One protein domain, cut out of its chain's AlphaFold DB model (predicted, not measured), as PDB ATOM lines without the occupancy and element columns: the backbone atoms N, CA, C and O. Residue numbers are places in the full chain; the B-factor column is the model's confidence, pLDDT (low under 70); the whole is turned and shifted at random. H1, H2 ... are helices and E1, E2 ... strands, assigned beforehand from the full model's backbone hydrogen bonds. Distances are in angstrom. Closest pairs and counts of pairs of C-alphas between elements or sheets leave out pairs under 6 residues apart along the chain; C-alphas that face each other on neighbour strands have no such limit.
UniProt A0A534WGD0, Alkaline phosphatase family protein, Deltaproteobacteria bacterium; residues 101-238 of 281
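What this domain is: This is residues 101 to 238 of the 281 residues of the protein "Alkaline phosphatase family protein" of Deltaproteobacteria bacterium (UniProt A0A534WGD0). Little regular structure: loops surround a small core of H3 and H5, with hairpins E1-E2 and E3-E4 toward one end, parallel E5-E6 toward the other, and H1 and H2 along one side. You have 138 residues, 52 in five named helices and six strands, class mixed; the whole is compact, radius of gyration of the C-alphas 14.8 A, spans 42 by 37 by 31 A.

Where its parts are: Find C-alpha 106 at (150.090, 160.753, 47.510); H1 runs 14.0 A to 115. Next come H2 119 to 122, E1 128 to 131, E2 147 to 150, E3 173 to 175, E4 181 to 183, H3 186 to 189, H4 195 to 201, E5 207 to 209, H5 213 to 219 and E6 228 to 230, ending at (142.120, 168.378, 34.964).

How they stand to each other: H3 touches H5, closest C-alphas 187 and 217, 4.1 A. E5, H5, E6 form a strand-helix-strand unit, parallel strands joined through a helix, its crossover right-handed; N 208 and O 228 are 2.9 A apart. H5 has 0 of 3 O i to N i+4 pairs within range, but 4 of 4 i+3.

The domain as a whole: The printed part has no cut; links E1-E2 and E2-E3 are long; residue 238 is under 70.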
ATOM      1  N   THR A 101     147.911 159.757  56.829       92.31
ATOM      2  CA  THR A 101     147.799 158.308  57.011       92.31
ATOM      3  C   THR A 101     149.160 157.620  57.044       92.31
ATOM      4  O   THR A 101     150.192 158.185  56.692       92.31
ATOM      5  N   THR A 102     149.168 156.357  57.468       91.00
ATOM      6  CA  THR A 102     150.287 155.442  57.227       91.00
ATOM      7  C   THR A 102     149.809 154.345  56.269       91.00
ATOM      8  O   THR A 102     148.853 153.650  56.625       91.00
ATOM      9  N   PRO A 103     150.434 154.180  55.087       92.19
ATOM     10  CA  PRO A 103     151.563 154.961  54.562       92.19
ATOM     11  C   PRO A 103     151.196 156.415  54.206       92.19
ATOM     12  O   PRO A 103     150.024 156.754  54.026       92.19
ATOM     13  N   SER A 104     152.220 157.271  54.165       88.00
ATOM     14  CA  SER A 104     152.121 158.732  54.032       88.00
ATOM     15  C   SER A 104     152.454 159.223  52.621       88.00
ATOM     16  O   SER A 104     153.231 160.161  52.465       88.00
ATOM     17  N   ASP A 105     151.907 158.555  51.612       90.81
ATOM     18  CA  ASP A 105     152.114 158.890  50.199       90.81
ATOM     19  C   ASP A 105     150.905 159.615  49.591       90.81
ATOM     20  O   ASP A 105     149.880 159.803  50.251       90.81
ATOM     21  N   SER A 106     151.028 160.000  48.328       92.19
ATOM     22  CA  SER A 106     150.090 160.753  47.510       92.19
ATOM     23  C   SER A 106     148.668 160.188  47.573       92.19
ATOM     24  O   SER A 106     147.762 160.869  48.047       92.19
ATOM     25  N   PHE A 107     148.458 158.938  47.145       93.94
ATOM     26  CA  PHE A 107     147.133 158.301  47.130       93.94
ATOM     27  C   PHE A 107     146.512 158.161  48.526       93.94
ATOM     28  O   PHE A 107     145.434 158.714  48.756       93.94
ATOM     29  N   PRO A 108     147.146 157.462  49.487       95.31
ATOM     30  CA  PRO A 108     146.545 157.267  50.804       95.31
ATOM     31  C   PRO A 108     146.344 158.597  51.551       95.31
ATOM     32  O   PRO A 108     145.317 158.774  52.209       95.31
ATOM     33  N   GLY A 109     147.263 159.557  51.393       95.25
ATOM     34  CA  GLY A 109     147.151 160.888  51.983       95.25
ATOM     35  C   GLY A 109     146.022 161.723  51.379       95.25
ATOM     36  O   GLY A 109     145.240 162.315  52.124       95.25
ATOM     37  N   LEU A 110     145.884 161.740  50.049       95.94
ATOM     38  CA  LEU A 110     144.785 162.438  49.380       95.94
ATOM     39  C   LEU A 110     143.436 161.822  49.747       95.94
ATOM     40  O   LEU A 110     142.503 162.544  50.100       95.94
ATOM     41  N   LEU A 111     143.329 160.493  49.723       97.00
ATOM     42  CA  LEU A 111     142.088 159.807  50.063       97.00
ATOM     43  C   LEU A 111     141.644 160.078  51.497       97.00
ATOM     44  O   LEU A 111     140.445 160.209  51.741       97.00
ATOM     45  N   ALA A 112     142.573 160.237  52.437       96.75
ATOM     46  CA  ALA A 112     142.228 160.653  53.790       96.75
ATOM     47  C   ALA A 112     141.540 162.023  53.826       96.75
ATOM     48  O   ALA A 112     140.580 162.206  54.572       96.75
ATOM     49  N   LEU A 113     141.982 162.967  52.989       96.81
ATOM     50  CA  LEU A 113     141.379 164.297  52.888       96.81
ATOM     51  C   LEU A 113     139.992 164.254  52.243       96.81
ATOM     52  O   LEU A 113     139.078 164.920  52.724       96.81
ATOM     53  N   VAL A 114     139.824 163.483  51.164       97.81
ATOM     54  CA  VAL A 114     138.592 163.519  50.351       97.81
ATOM     55  C   VAL A 114     137.554 162.473  50.752       97.81
ATOM     56  O   VAL A 114     136.432 162.531  50.265       97.81
ATOM     57  N   THR A 115     137.883 161.539  51.650       98.12
ATOM     58  CA  THR A 115     136.933 160.525  52.159       98.12
ATOM     59  C   THR A 115     136.819 160.500  53.683       98.12
ATOM     60  O   THR A 115     135.887 159.905  54.218       98.12
ATOM     61  N   GLY A 116     137.780 161.086  54.408       96.38
ATOM     62  CA  GLY A 116     137.930 160.885  55.855       96.38
ATOM     63  C   GLY A 116     138.409 159.477  56.243       96.38
ATOM     64  O   GLY A 116     138.473 159.153  57.429       96.38
ATOM     65  N   GLY A 117     138.722 158.622  55.265       95.44
ATOM     66  CA  GLY A 117     139.108 157.231  55.456       95.44
ATOM     67  C   GLY A 117     140.612 157.004  55.628       95.44
ATOM     68  O   GLY A 117     141.451 157.834  55.298       95.44
ATOM     69  N   THR A 118     140.963 155.817  56.113       95.69
ATOM     70  CA  THR A 118     142.341 155.294  56.106       95.69
ATOM     71  C   THR A 118     142.503 154.292  54.958       95.69
ATOM     72  O   THR A 118     141.486 153.791  54.472       95.69
ATOM     73  N   PRO A 119     143.730 153.873  54.598       95.62
ATOM     74  CA  PRO A 119     143.947 152.781  53.641       95.62
ATOM     75  C   PRO A 119     143.102 151.529  53.903       95.62
ATOM     76  O   PRO A 119     142.658 150.846  52.982       95.62
ATOM     77  N   ARG A 120     142.824 151.237  55.181       94.75
ATOM     78  CA  ARG A 120     141.973 150.114  55.577       94.75
ATOM     79  C   ARG A 120     140.530 150.269  55.097       94.75
ATOM     80  O   ARG A 120     139.936 149.280  54.683       94.75
ATOM     81  N   SER A 121     139.956 151.464  55.220       96.06
ATOM     82  CA  SER A 121     138.557 151.716  54.859       96.06
ATOM     83  C   SER A 121     138.405 152.028  53.377       96.06
ATOM     84  O   SER A 121     137.489 151.514  52.750       96.06
ATOM     85  N   THR A 122     139.319 152.814  52.804       96.94
ATOM     86  CA  THR A 122     139.293 153.155  51.373       96.94
ATOM     87  C   THR A 122     139.634 151.954  50.502       96.94
ATOM     88  O   THR A 122     139.200 151.882  49.358       96.94
ATOM     89  N   GLY A 123     140.388 150.993  51.044       95.19
ATOM     90  CA  GLY A 123     140.873 149.832  50.311       95.19
ATOM     91  C   GLY A 123     142.122 150.094  49.478       95.19
ATOM     92  O   GLY A 123     142.612 149.145  48.875       95.19
ATOM     93  N   VAL A 124     142.633 151.327  49.478       95.19
ATOM     94  CA  VAL A 124     143.771 151.771  48.667       95.19
ATOM     95  C   VAL A 124     144.965 151.995  49.585       95.19
ATOM     96  O   VAL A 124     144.965 152.907  50.413       95.19
ATOM     97  N   TYR A 125     145.973 151.133  49.463       94.06
ATOM     98  CA  TYR A 125     147.193 151.221  50.267       94.06
ATOM     99  C   TYR A 125     148.240 152.140  49.630       94.06
ATOM    100  O   TYR A 125     148.911 152.881  50.345       94.06
ATOM    101  N   TYR A 126     148.350 152.101  48.303       94.88
ATOM    102  CA  TYR A 126     149.329 152.827  47.496       94.88
ATOM    103  C   TYR A 126     148.824 152.920  46.040       94.88
ATOM    104  O   TYR A 126     147.879 152.207  45.689       94.88
ATOM    105  N   ASP A 127     149.422 153.773  45.209       92.75
ATOM    106  CA  ASP A 127     149.154 153.825  43.758       92.75
ATOM    107  C   ASP A 127     149.666 152.574  43.023       92.75
ATOM    108  O   ASP A 127     149.036 152.125  42.071       92.75
ATOM    109  N   ASP A 128     150.734 151.959  43.527       95.06
ATOM    110  CA  ASP A 128     151.194 150.606  43.189       95.06
ATOM    111  C   ASP A 128     150.832 149.604  44.304       95.06
ATOM    112  O   ASP A 128     151.484 149.524  45.351       95.06
ATOM    113  N   SER A 129     149.738 148.861  44.123       93.69
ATOM    114  CA  SER A 129     149.201 147.925  45.125       93.69
ATOM    115  C   SER A 129     149.099 146.497  44.586       93.69
ATOM    116  O   SER A 129     149.045 146.282  43.388       93.69
ATOM    117  N   TYR A 130     148.984 145.489  45.459       96.06
ATOM    118  CA  TYR A 130     148.661 144.115  45.040       96.06
ATOM    119  C   TYR A 130     147.256 143.716  45.500       96.06
ATOM    120  O   TYR A 130     146.994 143.662  46.708       96.06
ATOM    121  N   ASP A 131     146.371 143.371  44.562       96.81
ATOM    122  CA  ASP A 131     145.025 142.880  44.866       96.81
ATOM    123  C   ASP A 131     144.882 141.395  44.496       96.81
ATOM    124  O   ASP A 131     145.145 140.966  43.375       96.81
ATOM    125  N   ARG A 132     144.446 140.588  45.471       97.00
ATOM    126  CA  ARG A 132     144.270 139.129  45.339       97.00
ATOM    127  C   ARG A 132     142.993 138.717  44.603       97.00
ATOM    128  O   ARG A 132     142.777 137.527  44.398       97.00
ATOM    129  N   ARG A 133     142.107 139.661  44.301       96.44
ATOM    130  CA  ARG A 133     140.790 139.430  43.694       96.44
ATOM    131  C   ARG A 133     140.729 139.900  42.249       96.44
ATOM    132  O   ARG A 133     139.859 139.438  41.519       96.44
ATOM    133  N   LEU A 134     141.629 140.796  41.860       98.00
ATOM    134  CA  LEU A 134     141.701 141.324  40.506       98.00
ATOM    135  C   LEU A 134     142.568 140.442  39.611       98.00
ATOM    136  O   LEU A 134     143.441 139.708  40.075       98.00
ATOM    137  N   TYR A 135     142.302 140.508  38.318       98.50
ATOM    138  CA  TYR A 135     143.010 139.765  37.290       98.50
ATOM    139  C   TYR A 135     144.015 140.667  36.569       98.50
ATOM    140  O   TYR A 135     143.720 141.848  36.374       98.50
ATOM    141  N   PRO A 136     145.172 140.135  36.135       97.56
ATOM    142  CA  PRO A 136     146.160 140.933  35.420       97.56
ATOM    143  C   PRO A 136     145.608 141.592  34.147       97.56
ATOM    144  O   PRO A 136     144.731 141.006  33.495       97.56
ATOM    145  N   PRO A 137     146.141 142.760  33.748       96.31
ATOM    146  CA  PRO A 137     145.851 143.348  32.445       96.31
ATOM    147  C   PRO A 137     146.075 142.337  31.305       96.31
ATOM    148  O   PRO A 137     146.981 141.502  31.365       96.31
ATOM    149  N   GLY A 138     145.195 142.335  30.300       92.69
ATOM    150  CA  GLY A 138     145.246 141.403  29.162       92.69
ATOM    151  C   GLY A 138     144.903 139.934  29.462       92.69
ATOM    152  O   GLY A 138     144.842 139.119  28.542       92.69
ATOM    153  N   SER A 139     144.636 139.560  30.719       95.69
ATOM    154  CA  SER A 139     144.304 138.170  31.080       95.69
ATOM    155  C   SER A 139     142.886 137.740  30.690       95.69
ATOM    156  O   SER A 139     142.569 136.555  30.786       95.69
ATOM    157  N   ASN A 140     142.006 138.673  30.297       94.94
ATOM    158  CA  ASN A 140     140.577 138.425  30.054       94.94
ATOM    159  C   ASN A 140     139.889 137.670  31.210       94.94
ATOM    160  O   ASN A 140     139.022 136.813  30.998       94.94
ATOM    161  N   CYS A 141     140.322 137.955  32.442       97.31
ATOM    162  CA  CYS A 141     139.871 137.307  33.670       97.31
ATOM    163  C   CYS A 141     139.998 135.770  33.643       97.31
ATOM    164  O   CYS A 141     139.177 135.051  34.233       97.31
ATOM    165  N   GLN A 142     141.009 135.271  32.925       96.44
ATOM    166  CA  GLN A 142     141.396 133.865  32.872       96.44
ATOM    167  C   GLN A 142     142.511 133.569  33.882       96.44
ATOM    168  O   GLN A 142     143.302 134.440  34.239       96.44
ATOM    169  N   GLY A 143     142.590 132.313  34.326       95.19
ATOM    170  CA  GLY A 143     143.553 131.884  35.341       95.19
ATOM    171  C   GLY A 143     143.140 132.261  36.766       95.19
ATOM    172  O   GLY A 143     141.958 132.457  37.058       95.19
ATOM    173  N   ASN A 144     144.121 132.313  37.669       96.19
ATOM    174  CA  ASN A 144     143.897 132.670  39.070       96.19
ATOM    175  C   ASN A 144     143.952 134.196  39.256       96.19
ATOM    176  O   ASN A 144     144.826 134.832  38.666       96.19
ATOM    177  N   PRO A 145     143.073 134.781  40.089       97.25
ATOM    178  CA  PRO A 145     143.176 136.186  40.461       97.25
ATOM    179  C   PRO A 145     144.410 136.436  41.346       97.25
ATOM    180  O   PRO A 145     144.919 135.528  42.010       97.25
ATOM    181  N   GLY A 146     144.869 137.684  41.360       97.94
ATOM    182  CA  GLY A 146     146.106 138.127  41.991       97.94
ATOM    183  C   GLY A 146     146.953 138.940  41.025       97.94
ATOM    184  O   GLY A 146     147.598 138.373  40.144       97.94
ATOM    185  N   THR A 147     146.986 140.261  41.193       97.69
ATOM    186  CA  THR A 147     147.762 141.132  40.307       97.69
ATOM    187  C   THR A 147     148.269 142.401  40.989       97.69
ATOM    188  O   THR A 147     147.683 142.886  41.959       97.69
ATOM    189  N   GLU A 148     149.379 142.913  40.463       96.38
ATOM    190  CA  GLU A 148     149.854 144.272  40.705       96.38
ATOM    191  C   GLU A 148     148.875 145.243  40.022       96.38
ATOM    192  O   GLU A 148     148.470 145.046  38.880       96.38
ATOM    193  N   CYS A 149     148.431 146.246  40.763       96.25
ATOM    194  CA  CYS A 149     147.453 147.247  40.370       96.25
ATOM    195  C   CYS A 149     148.182 148.583  40.351       96.25
ATOM    196  O   CYS A 149     148.406 149.181  41.405       96.25
ATOM    197  N   THR A 150     148.577 149.004  39.157       94.44
ATOM    198  CA  THR A 150     149.471 150.137  38.942       94.44
ATOM    199  C   THR A 150     148.679 151.344  38.459       94.44
ATOM    200  O   THR A 150     148.476 151.521  37.261       94.44
ATOM    201  N   TYR A 151     148.213 152.173  39.388       96.06
ATOM    202  CA  TYR A 151     147.475 153.409  39.117       96.06
ATOM    203  C   TYR A 151     148.394 154.636  39.205       96.06
ATOM    204  O   TYR A 151     148.137 155.580  39.948       96.06
ATOM    205  N   PHE A 152     149.477 154.610  38.435       92.44
ATOM    206  CA  PHE A 152     150.430 155.711  38.256       92.44
ATOM    207  C   PHE A 152     150.684 155.920  36.752       92.44
ATOM    208  O   PHE A 152     149.880 155.443  35.949       92.44
ATOM    209  N   GLU A 153     151.756 156.605  36.340       92.00
ATOM    210  CA  GLU A 153     151.985 157.023  34.942       92.00
ATOM    211  C   GLU A 153     151.833 155.887  33.907       92.00
ATOM    212  O   GLU A 153     151.367 156.085  32.787       92.00
ATOM    213  N   ILE A 154     152.158 154.641  34.270       92.25
ATOM    214  CA  ILE A 154     152.085 153.507  33.333       92.25
ATOM    215  C   ILE A 154     150.654 153.041  33.023       92.25
ATOM    216  O   ILE A 154     150.461 152.252  32.099       92.25
ATOM    217  N   ALA A 155     149.650 153.514  33.767       94.94
ATOM    218  CA  ALA A 155     148.241 153.239  33.480       94.94
ATOM    219  C   ALA A 155     147.754 153.956  32.208       94.94
ATOM    220  O   ALA A 155     146.708 153.615  31.652       94.94
ATOM    221  N   GLU A 156     148.495 154.957  31.740       94.94
ATOM    222  CA  GLU A 156     148.150 155.769  30.580       94.94
ATOM    223  C   GLU A 156     148.541 155.115  29.254       94.94
ATOM    224  O   GLU A 156     149.415 154.251  29.183       94.94
ATOM    225  N   ALA A 157     147.902 155.560  28.169       95.75
ATOM    226  CA  ALA A 157     148.243 155.118  26.818       95.75
ATOM    227  C   ALA A 157     149.664 155.538  26.405       95.75
ATOM    228  O   ALA A 157     150.365 154.788  25.726       95.75
ATOM    229  N   ASP A 158     150.082 156.739  26.807       93.69
ATOM    230  CA  ASP A 158     151.418 157.284  26.567       93.69
ATOM    231  C   ASP A 158     151.733 158.377  27.601       93.69
ATOM    232  O   ASP A 158     151.354 159.536  27.407       93.69
ATOM    233  N   PHE A 159     152.449 158.023  28.672       90.62
ATOM    234  CA  PHE A 159     152.856 158.961  29.731       90.62
ATOM    235  C   PHE A 159     153.865 160.030  29.264       90.62
ATOM    236  O   PHE A 159     154.259 160.929  30.005       90.62
ATOM    237  N   THR A 160     154.334 159.964  28.012       90.62
ATOM    238  CA  THR A 160     155.180 161.016  27.432       90.62
ATOM    239  C   THR A 160     154.361 162.160  26.824       90.62
ATOM    240  O   THR A 160     154.924 163.142  26.329       90.62
ATOM    241  N   LYS A 161     153.026 162.075  26.840       90.94
ATOM    242  CA  LYS A 161     152.127 163.142  26.383       90.94
ATOM    243  C   LYS A 161     151.527 163.862  27.574       90.94
ATOM    244  O   LYS A 161     151.033 163.230  28.487       90.94
ATOM    245  N   LEU A 162     151.491 165.194  27.504       90.31
ATOM    246  CA  LEU A 162     150.884 166.035  28.543       90.31
ATOM    247  C   LEU A 162     149.412 165.687  28.802       90.31
ATOM    248  O   LEU A 162     148.942 165.808  29.925       90.31
ATOM    249  N   PHE A 163     148.701 165.269  27.755       91.44
ATOM    250  CA  PHE A 163     147.333 164.780  27.840       91.44
ATOM    251  C   PHE A 163     147.280 163.391  27.218       91.44
ATOM    252  O   PHE A 163     147.320 163.254  25.992       91.44
ATOM    253  N   SER A 164     147.203 162.385  28.078       92.31
ATOM    254  CA  SER A 164     147.040 160.985  27.717       92.31
ATOM    255  C   SER A 164     145.832 160.436  28.468       92.31
ATOM    256  O   SER A 164     145.659 160.754  29.639       92.31
ATOM    257  N   PRO A 165     144.938 159.665  27.838       94.62
ATOM    258  CA  PRO A 165     143.902 158.971  28.585       94.62
ATOM    259  C   PRO A 165     144.494 157.755  29.311       94.62
ATOM    260  O   PRO A 165     145.517 157.199  28.895       94.62
ATOM    261  N   LEU A 166     143.787 157.280  30.338       96.25
ATOM    262  CA  LEU A 166     143.992 155.925  30.851       96.25
ATOM    263  C   LEU A 166     143.792 154.912  29.719       96.25
ATOM    264  O   LEU A 166     142.848 155.031  28.933       96.25
ATOM    265  N   ASN A 167     144.668 153.914  29.649       96.75
ATOM    266  CA  ASN A 167     144.547 152.812  28.711       96.75
ATOM    267  C   ASN A 167     143.912 151.603  29.414       96.75
ATOM    268  O   ASN A 167     144.569 151.007  30.268       96.75
ATOM    269  N   PRO A 168     142.687 151.188  29.044       96.00
ATOM    270  CA  PRO A 168     142.030 150.025  29.640       96.00
ATOM    271  C   PRO A 168     142.859 148.738  29.576       96.00
ATOM    272  O   PRO A 168     142.786 147.924  30.492       96.00
ATOM    273  N   ASP A 169     143.694 148.579  28.545       95.56
ATOM    274  CA  ASP A 169     144.558 147.403  28.388       95.56
ATOM    275  C   ASP A 169     145.687 147.342  29.428       95.56
ATOM    276  O   ASP A 169     146.256 146.272  29.647       95.56
ATOM    277  N   ASN A 170     145.998 148.468  30.081       96.69
ATOM    278  CA  ASN A 170     146.980 148.560  31.162       96.69
ATOM    279  C   ASN A 170     146.339 148.379  32.551       96.69
ATOM    280  O   ASN A 170     147.058 148.303  33.545       96.69
ATOM    281  N   LEU A 171     145.004 148.314  32.643       97.69
ATOM    282  CA  LEU A 171     144.284 148.248  33.914       97.69
ATOM    283  C   LEU A 171     144.046 146.798  34.367       97.69
ATOM    284  O   LEU A 171     143.875 145.890  33.540       97.69
ATOM    285  N   PRO A 172     144.014 146.542  35.687       97.88
ATOM    286  CA  PRO A 172     143.581 145.251  36.198       97.88
ATOM    287  C   PRO A 172     142.109 145.020  35.847       97.88
ATOM    288  O   PRO A 172     141.355 145.962  35.627       97.88
ATOM    289  N   HIS A 173     141.680 143.761  35.817       98.12
ATOM    290  CA  HIS A 173     140.310 143.403  35.460       98.12
ATOM    291  C   HIS A 173     139.545 142.759  36.619       98.12
ATOM    292  O   HIS A 173     140.117 142.066  37.465       98.12
ATOM    293  N   ALA A 174     138.225 142.916  36.615       97.50
ATOM    294  CA  ALA A 174     137.297 142.216  37.492       97.50
ATOM    295  C   ALA A 174     136.150 141.609  36.679       97.50
ATOM    296  O   ALA A 174     135.817 142.081  35.594       97.50
ATOM    297  N   LYS A 175     135.532 140.553  37.218       97.31
ATOM    298  CA  LYS A 175     134.273 140.038  36.672       97.31
ATOM    299  C   LYS A 175     133.109 140.808  37.282       97.31
ATOM    300  O   LYS A 175     133.037 140.912  38.507       97.31
ATOM    301  N   ASP A 176     132.205 141.302  36.445       95.19
ATOM    302  CA  ASP A 176     130.922 141.832  36.904       95.19
ATOM    303  C   ASP A 176     129.997 140.702  37.407       95.19
ATOM    304  O   ASP A 176     130.341 139.513  37.390       95.19
ATOM    305  N   ALA A 177     128.796 141.062  37.868       94.88
ATOM    306  CA  ALA A 177     127.818 140.094  38.366       94.88
ATOM    307  C   ALA A 177     127.315 139.113  37.284       94.88
ATOM    308  O   ALA A 177     126.785 138.052  37.614       94.88
ATOM    309  N   GLN A 178     127.473 139.458  36.005       96.06
ATOM    310  CA  GLN A 178     127.100 138.657  34.841       96.06
ATOM    311  C   GLN A 178     128.276 137.811  34.320       96.06
ATOM    312  O   GLN A 178     128.093 136.970  33.440       96.06
ATOM    313  N   GLY A 179     129.467 137.980  34.897       95.00
ATOM    314  CA  GLY A 179     130.683 137.269  34.527       95.00
ATOM    315  C   GLY A 179     131.470 137.916  33.386       95.00
ATOM    316  O   GLY A 179     132.451 137.314  32.942       95.00
ATOM    317  N   HIS A 180     131.093 139.108  32.917       96.19
ATOM    318  CA  HIS A 180     131.889 139.849  31.943       96.19
ATOM    319  C   HIS A 180     133.167 140.360  32.597       96.19
ATOM    320  O   HIS A 180     133.146 140.855  33.721       96.19
ATOM    321  N   CYS A 181     134.282 140.244  31.883       97.44
ATOM    322  CA  CYS A 181     135.561 140.767  32.334       97.44
ATOM    323  C   CYS A 181     135.687 142.235  31.926       97.44
ATOM    324  O   CYS A 181     135.701 142.529  30.733       97.44
ATOM    325  N   LEU A 182     135.771 143.132  32.906       97.31
ATOM    326  CA  LEU A 182     135.849 144.574  32.699       97.31
ATOM    327  C   LEU A 182     137.122 145.135  33.347       97.31
ATOM    328  O   LEU A 182     137.531 144.619  34.393       97.31
ATOM    329  N   PRO A 183     137.758 146.156  32.748       97.25
ATOM    330  CA  PRO A 183     138.840 146.887  33.395       97.25
ATOM    331  C   PRO A 183     138.317 147.565  34.667       97.25
ATOM    332  O   PRO A 183     137.174 148.016  34.714       97.25
ATOM    333  N   VAL A 184     139.157 147.636  35.693       97.81
ATOM    334  CA  VAL A 184     138.893 148.359  36.938       97.81
ATOM    335  C   VAL A 184     139.585 149.706  36.830       97.81
ATOM    336  O   VAL A 184     140.814 149.774  36.791       97.81
ATOM    337  N   TYR A 185     138.800 150.776  36.751       97.75
ATOM    338  CA  TYR A 185     139.341 152.130  36.739       97.75
ATOM    339  C   TYR A 185     139.774 152.562  38.147       97.75
ATOM    340  O   TYR A 185     139.329 151.977  39.141       97.75
ATOM    341  N   PRO A 186     140.623 153.600  38.279       97.44
ATOM    342  CA  PRO A 186     141.000 154.132  39.585       97.44
ATOM    343  C   PRO A 186     139.791 154.431  40.484       97.44
ATOM    344  O   PRO A 186     139.807 154.095  41.668       97.44
ATOM    345  N   HIS A 187     138.717 155.001  39.926       97.62
ATOM    346  CA  HIS A 187     137.489 155.280  40.670       97.62
ATOM    347  C   HIS A 187     136.699 154.026  41.093       97.62
ATOM    348  O   HIS A 187     136.002 154.070  42.104       97.62
ATOM    349  N   ASP A 188     136.860 152.894  40.401       97.00
ATOM    350  CA  ASP A 188     136.280 151.596  40.791       97.00
ATOM    351  C   ASP A 188     137.109 150.882  41.872       97.00
ATOM    352  O   ASP A 188     136.625 149.981  42.564       97.00
ATOM    353  N   PHE A 189     138.387 151.247  42.012       97.19
ATOM    354  CA  PHE A 189     139.311 150.597  42.941       97.19
ATOM    355  C   PHE A 189     139.077 151.010  44.403       97.19
ATOM    356  O   PHE A 189     139.315 150.229  45.335       97.19
ATOM    357  N   ILE A 190     138.591 152.234  44.618       96.81
ATOM    358  CA  ILE A 190     138.229 152.744  45.940       96.81
ATOM    359  C   ILE A 190     136.905 152.136  46.431       96.81
ATOM    360  O   ILE A 190     135.961 151.930  45.681       96.81
ATOM    361  N   LYS A 191     136.820 151.840  47.733       96.38
ATOM    362  CA  LYS A 191     135.689 151.110  48.348       96.38
ATOM    363  C   LYS A 191     134.669 151.997  49.060       96.38
ATOM    364  O   LYS A 191     133.715 151.484  49.642       96.38
ATOM    365  N   VAL A 192     134.903 153.304  49.087       98.00
ATOM    366  CA  VAL A 192     134.096 154.289  49.817       98.00
ATOM    367  C   VAL A 192     133.851 155.500  48.940       98.00
ATOM    368  O   VAL A 192     134.642 155.786  48.044       98.00
ATOM    369  N   ASN A 193     132.774 156.218  49.231       97.88
ATOM    370  CA  ASN A 193     132.452 157.433  48.512       97.88
ATOM    371  C   ASN A 193     133.418 158.580  48.846       97.88
ATOM    372  O   ASN A 193     134.011 158.624  49.929       97.88
ATOM    373  N   THR A 194     133.527 159.545  47.938       98.69
ATOM    374  CA  THR A 194     134.291 160.781  48.149       98.69
ATOM    375  C   THR A 194     133.381 161.946  48.538       98.69
ATOM    376  O   THR A 194     132.168 161.936  48.322       98.69
ATOM    377  N   VAL A 195     133.968 162.997  49.115       98.38
ATOM    378  CA  VAL A 195     133.275 164.262  49.397       98.38
ATOM    379  C   VAL A 195     132.727 164.889  48.115       98.38
ATOM    380  O   VAL A 195     131.704 165.566  48.154       98.38
ATOM    381  N   PHE A 196     133.359 164.623  46.971       98.62
ATOM    382  CA  PHE A 196     132.889 165.101  45.680       98.62
ATOM    383  C   PHE A 196     131.552 164.458  45.301       98.62
ATOM    384  O   PHE A 196     130.618 165.175  44.955       98.62
ATOM    385  N   GLU A 197     131.393 163.147  45.491       98.50
ATOM    386  CA  GLU A 197     130.107 162.465  45.288       98.50
ATOM    387  C   GLU A 197     129.018 162.980  46.236       98.50
ATOM    388  O   GLU A 197     127.871 163.155  45.827       98.50
ATOM    389  N   VAL A 198     129.376 163.299  47.487       97.88
ATOM    390  CA  VAL A 198     128.442 163.917  48.446       97.88
ATOM    391  C   VAL A 198     127.989 165.298  47.958       97.88
ATOM    392  O   VAL A 198     126.797 165.597  47.983       97.88
ATOM    393  N   ILE A 199     128.919 166.133  47.483       97.25
ATOM    394  CA  ILE A 199     128.611 167.469  46.950       97.25
ATOM    395  C   ILE A 199     127.731 167.361  45.699       97.25
ATOM    396  O   ILE A 199     126.731 168.073  45.601       97.25
ATOM    397  N   ARG A 200     128.052 166.448  44.773       97.75
ATOM    398  CA  ARG A 200     127.250 166.192  43.566       97.75
ATOM    399  C   ARG A 200     125.848 165.701  43.910       97.75
ATOM    400  O   ARG A 200     124.877 166.208  43.357       97.75
ATOM    401  N   GLY A 201     125.726 164.790  44.877       97.25
ATOM    402  CA  GLY A 201     124.437 164.312  45.384       97.25
ATOM    403  C   GLY A 201     123.575 165.415  46.011       97.25
ATOM    404  O   GLY A 201     122.350 165.328  45.981       97.25
ATOM    405  N   ALA A 202     124.199 166.479  46.523       96.56
ATOM    406  CA  ALA A 202     123.527 167.674  47.030       96.56
ATOM    407  C   ALA A 202     123.271 168.756  45.954       96.56
ATOM    408  O   ALA A 202     122.816 169.850  46.286       96.56
ATOM    409  N   GLY A 203     123.559 168.478  44.676       96.12
ATOM    410  CA  GLY A 203     123.379 169.417  43.563       96.12
ATOM    411  C   GLY A 203     124.486 170.470  43.426       96.12
ATOM    412  O   GLY A 203     124.297 171.465  42.730       96.12
ATOM    413  N   GLY A 204     125.625 170.286  44.100       96.50
ATOM    414  CA  GLY A 204     126.783 171.170  43.999       96.50
ATOM    415  C   GLY A 204     127.690 170.865  42.801       96.50
ATOM    416  O   GLY A 204     127.646 169.788  42.209       96.50
ATOM    417  N   HIS A 205     128.561 171.821  42.480       97.81
ATOM    418  CA  HIS A 205     129.590 171.691  41.443       97.81
ATOM    419  C   HIS A 205     130.942 171.315  42.056       97.81
ATOM    420  O   HIS A 205     131.291 171.795  43.139       97.81
ATOM    421  N   THR A 206     131.712 170.487  41.355       98.62
ATOM    422  CA  THR A 206     132.991 169.946  41.832       98.62
ATOM    423  C   THR A 206     134.050 170.034  40.743       98.62
ATOM    424  O   THR A 206     133.774 169.814  39.569       98.62
ATOM    425  N   ALA A 207     135.279 170.345  41.137       98.38
ATOM    426  CA  ALA A 207     136.420 170.382  40.236       98.38
ATOM    427  C   ALA A 207     137.660 169.864  40.965       98.38
ATOM    428  O   ALA A 207     137.798 170.072  42.175       98.38
ATOM    429  N   TRP A 208     138.557 169.215  40.230       98.06
ATOM    430  CA  TRP A 208     139.832 168.732  40.747       98.06
ATOM    431  C   TRP A 208     140.930 168.870  39.696       98.06
ATOM    432  O   TRP A 208     140.699 168.662  38.507       98.06
ATOM    433  N   SER A 209     142.137 169.212  40.144       96.38
ATOM    434  CA  SER A 209     143.320 169.293  39.293       96.38
ATOM    435  C   SER A 209     144.473 168.541  39.941       96.38
ATOM    436  O   SER A 209     144.768 168.792  41.107       96.38
ATOM    437  N   ASP A 210     145.126 167.653  39.187       93.62
ATOM    438  CA  ASP A 210     146.200 166.801  39.717       93.62
ATOM    439  C   ASP A 210     147.226 166.361  38.657       93.62
ATOM    440  O   ASP A 210     147.178 166.820  37.518       93.62
ATOM    441  N   LYS A 211     148.179 165.507  39.051       85.06
ATOM    442  CA  LYS A 211     149.425 165.225  38.320       85.06
ATOM    443  C   LYS A 211     149.418 164.061  37.311       85.06
ATOM    444  O   LYS A 211     150.377 163.967  36.556       85.06
ATOM    445  N   HIS A 212     148.394 163.201  37.277       90.44
ATOM    446  CA  HIS A 212     148.192 162.199  36.206       90.44
ATOM    447  C   HIS A 212     146.719 161.726  36.148       90.44
ATOM    448  O   HIS A 212     146.030 161.763  37.169       90.44
ATOM    449  N   PRO A 213     146.203 161.258  34.997       94.69
ATOM    450  CA  PRO A 213     144.868 160.673  34.820       94.69
ATOM    451  C   PRO A 213     144.435 159.626  35.849       94.69
ATOM    452  O   PRO A 213     143.242 159.499  36.108       94.69
ATOM    453  N   ALA A 214     145.364 158.909  36.489       95.81
ATOM    454  CA  ALA A 214     145.035 157.967  37.562       95.81
ATOM    455  C   ALA A 214     144.357 158.629  38.784       95.81
ATOM    456  O   ALA A 214     143.686 157.958  39.570       95.81
ATOM    457  N   TYR A 215     144.462 159.954  38.922       96.12
ATOM    458  CA  TYR A 215     143.711 160.730  39.911       96.12
ATOM    459  C   TYR A 215     142.212 160.823  39.629       96.12
ATOM    460  O   TYR A 215     141.476 161.316  40.480       96.12
ATOM    461  N   ASP A 216     141.738 160.251  38.523       96.75
ATOM    462  CA  ASP A 216     140.351 159.818  38.352       96.75
ATOM    463  C   ASP A 216     139.786 159.105  39.602       96.75
ATOM    464  O   ASP A 216     138.605 159.231  39.898       96.75
ATOM    465  N   LEU A 217     140.639 158.491  40.427       96.38
ATOM    466  CA  LEU A 217     140.337 157.988  41.771       96.38
ATOM    467  C   LEU A 217     139.431 158.911  42.619       96.38
ATOM    468  O   LEU A 217     138.599 158.416  43.383       96.38
ATOM    469  N   VAL A 218     139.566 160.242  42.513       97.81
ATOM    470  CA  VAL A 218     138.749 161.186  43.303       97.81
ATOM    471  C   VAL A 218     137.288 161.279  42.847       97.81
ATOM    472  O   VAL A 218     136.449 161.771  43.608       97.81
ATOM    473  N   ASN A 219     136.955 160.768  41.654       98.19
ATOM    474  CA  ASN A 219     135.570 160.625  41.206       98.19
ATOM    475  C   ASN A 219     134.756 159.707  42.122       98.19
ATOM    476  O   ASN A 219     133.537 159.865  42.190       98.19
ATOM    477  N   GLY A 220     135.425 158.806  42.850       97.94
ATOM    478  CA  GLY A 220     134.779 157.824  43.711       97.94
ATOM    479  C   GLY A 220     133.985 156.771  42.932       97.94
ATOM    480  O   GLY A 220     133.874 156.861  41.711       97.94
ATOM    481  N   PRO A 221     133.401 155.773  43.617       97.81
ATOM    482  CA  PRO A 221     132.805 154.599  42.975       97.81
ATOM    483  C   PRO A 221     131.685 154.876  41.963       97.81
ATOM    484  O   PRO A 221     131.350 153.999  41.176       97.81
ATOM    485  N   SER A 222     131.066 156.060  41.970       97.00
ATOM    486  CA  SER A 222     130.102 156.454  40.932       97.00
ATOM    487  C   SER A 222     130.738 156.845  39.596       97.00
ATOM    488  O   SER A 222     130.003 157.014  38.624       97.00
ATOM    489  N   GLY A 223     132.049 157.101  39.554       97.38
ATOM    490  CA  GLY A 223     132.756 157.635  38.387       97.38
ATOM    491  C   GLY A 223     132.366 159.073  38.008       97.38
ATOM    492  O   GLY A 223     132.789 159.569  36.971       97.38
ATOM    493  N   THR A 224     131.548 159.756  38.819       97.44
ATOM    494  CA  THR A 224     130.951 161.065  38.468       97.44
ATOM    495  C   THR A 224     131.064 162.117  39.574       97.44
ATOM    496  O   THR A 224     130.413 163.165  39.515       97.44
ATOM    497  N   GLY A 225     131.887 161.858  40.596       98.12
ATOM    498  CA  GLY A 225     132.097 162.778  41.709       98.12
ATOM    499  C   GLY A 225     132.675 164.127  41.278       98.12
ATOM    500  O   GLY A 225     132.276 165.155  41.828       98.12
ATOM    501  N   VAL A 226     133.569 164.165  40.288       98.25
ATOM    502  CA  VAL A 226     134.209 165.392  39.791       98.25
ATOM    503  C   VAL A 226     133.638 165.777  38.428       98.25
ATOM    504  O   VAL A 226     133.684 165.004  37.479       98.25
ATOM    505  N   GLU A 227     133.099 166.991  38.326       97.75
ATOM    506  CA  GLU A 227     132.535 167.511  37.075       97.75
ATOM    507  C   GLU A 227     133.602 168.082  36.135       97.75
ATOM    508  O   GLU A 227     133.520 167.881  34.925       97.75
ATOM    509  N   ASP A 228     134.603 168.768  36.686       97.62
ATOM    510  CA  ASP A 228     135.740 169.307  35.937       97.62
ATOM    511  C   ASP A 228     137.047 168.703  36.466       97.62
ATOM    512  O   ASP A 228     137.569 169.117  37.508       97.62
ATOM    513  N   LEU A 229     137.528 167.664  35.783       95.88
ATOM    514  CA  LEU A 229     138.756 166.953  36.124       95.88
ATOM    515  C   LEU A 229     139.880 167.363  35.166       95.88
ATOM    516  O   LEU A 229     139.821 167.095  33.967       95.88
ATOM    517  N   TYR A 230     140.935 167.967  35.714       96.19
ATOM    518  CA  TYR A 230     142.120 168.378  34.964       96.19
ATOM    519  C   TYR A 230     143.377 167.664  35.467       96.19
ATOM    520  O   TYR A 230     143.998 168.060  36.454       96.19
ATOM    521  N   THR A 231     143.774 166.611  34.764       93.94
ATOM    522  CA  THR A 231     144.892 165.742  35.151       93.94
ATOM    523  C   THR A 231     145.926 165.648  34.027       93.94
ATOM    524  O   THR A 231     145.946 164.648  33.307       93.94
ATOM    525  N   PRO A 232     146.740 166.692  33.788       92.31
ATOM    526  CA  PRO A 232     147.888 166.578  32.898       92.31
ATOM    527  C   PRO A 232     148.909 165.594  33.472       92.31
ATOM    528  O   PRO A 232     149.036 165.490  34.685       92.31
ATOM    529  N   GLU A 233     149.673 164.938  32.607       91.75
ATOM    530  CA  GLU A 233     150.749 164.028  33.006       91.75
ATOM    531  C   GLU A 233     152.027 164.813  33.350       91.75
ATOM    532  O   GLU A 233     152.662 165.438  32.486       91.75
ATOM    533  N   ILE A 234     152.405 164.801  34.630       89.19
ATOM    534  CA  ILE A 234     153.598 165.460  35.178       89.19
ATOM    535  C   ILE A 234     154.918 164.863  34.674       89.19
ATOM    536  O   ILE A 234     155.914 165.586  34.584       89.19
ATOM    537  N   ASN A 235     154.935 163.581  34.308       87.50
ATOM    538  CA  ASN A 235     156.098 162.895  33.749       87.50
ATOM    539  C   ASN A 235     156.309 163.225  32.264       87.50
ATOM    540  O   ASN A 235     157.348 162.875  31.691       87.50
ATOM    541  N   SER A 236     155.365 163.931  31.634       87.56
ATOM    542  CA  SER A 236     155.481 164.301  30.232       87.56
ATOM    543  C   SER A 236     156.649 165.281  30.004       87.56
ATOM    544  O   SER A 236     156.805 166.283  30.714       87.56
ATOM    545  N   PRO A 237     157.510 165.044  28.996       82.62
ATOM    546  CA  PRO A 237     158.552 165.987  28.633       82.62
ATOM    547  C   PRO A 237     157.936 167.292  28.119       82.62
ATOM    548  O   PRO A 237     157.321 167.346  27.053       82.62
ATOM    549  N   ILE A 238     158.176 168.391  28.835       68.75
ATOM    550  CA  ILE A 238     157.788 169.716  28.353       68.75
ATOM    551  C   ILE A 238     158.803 170.161  27.294       68.75
ATOM    552  O   ILE A 238     159.894 170.626  27.622       68.75
TER     553      ILE A 238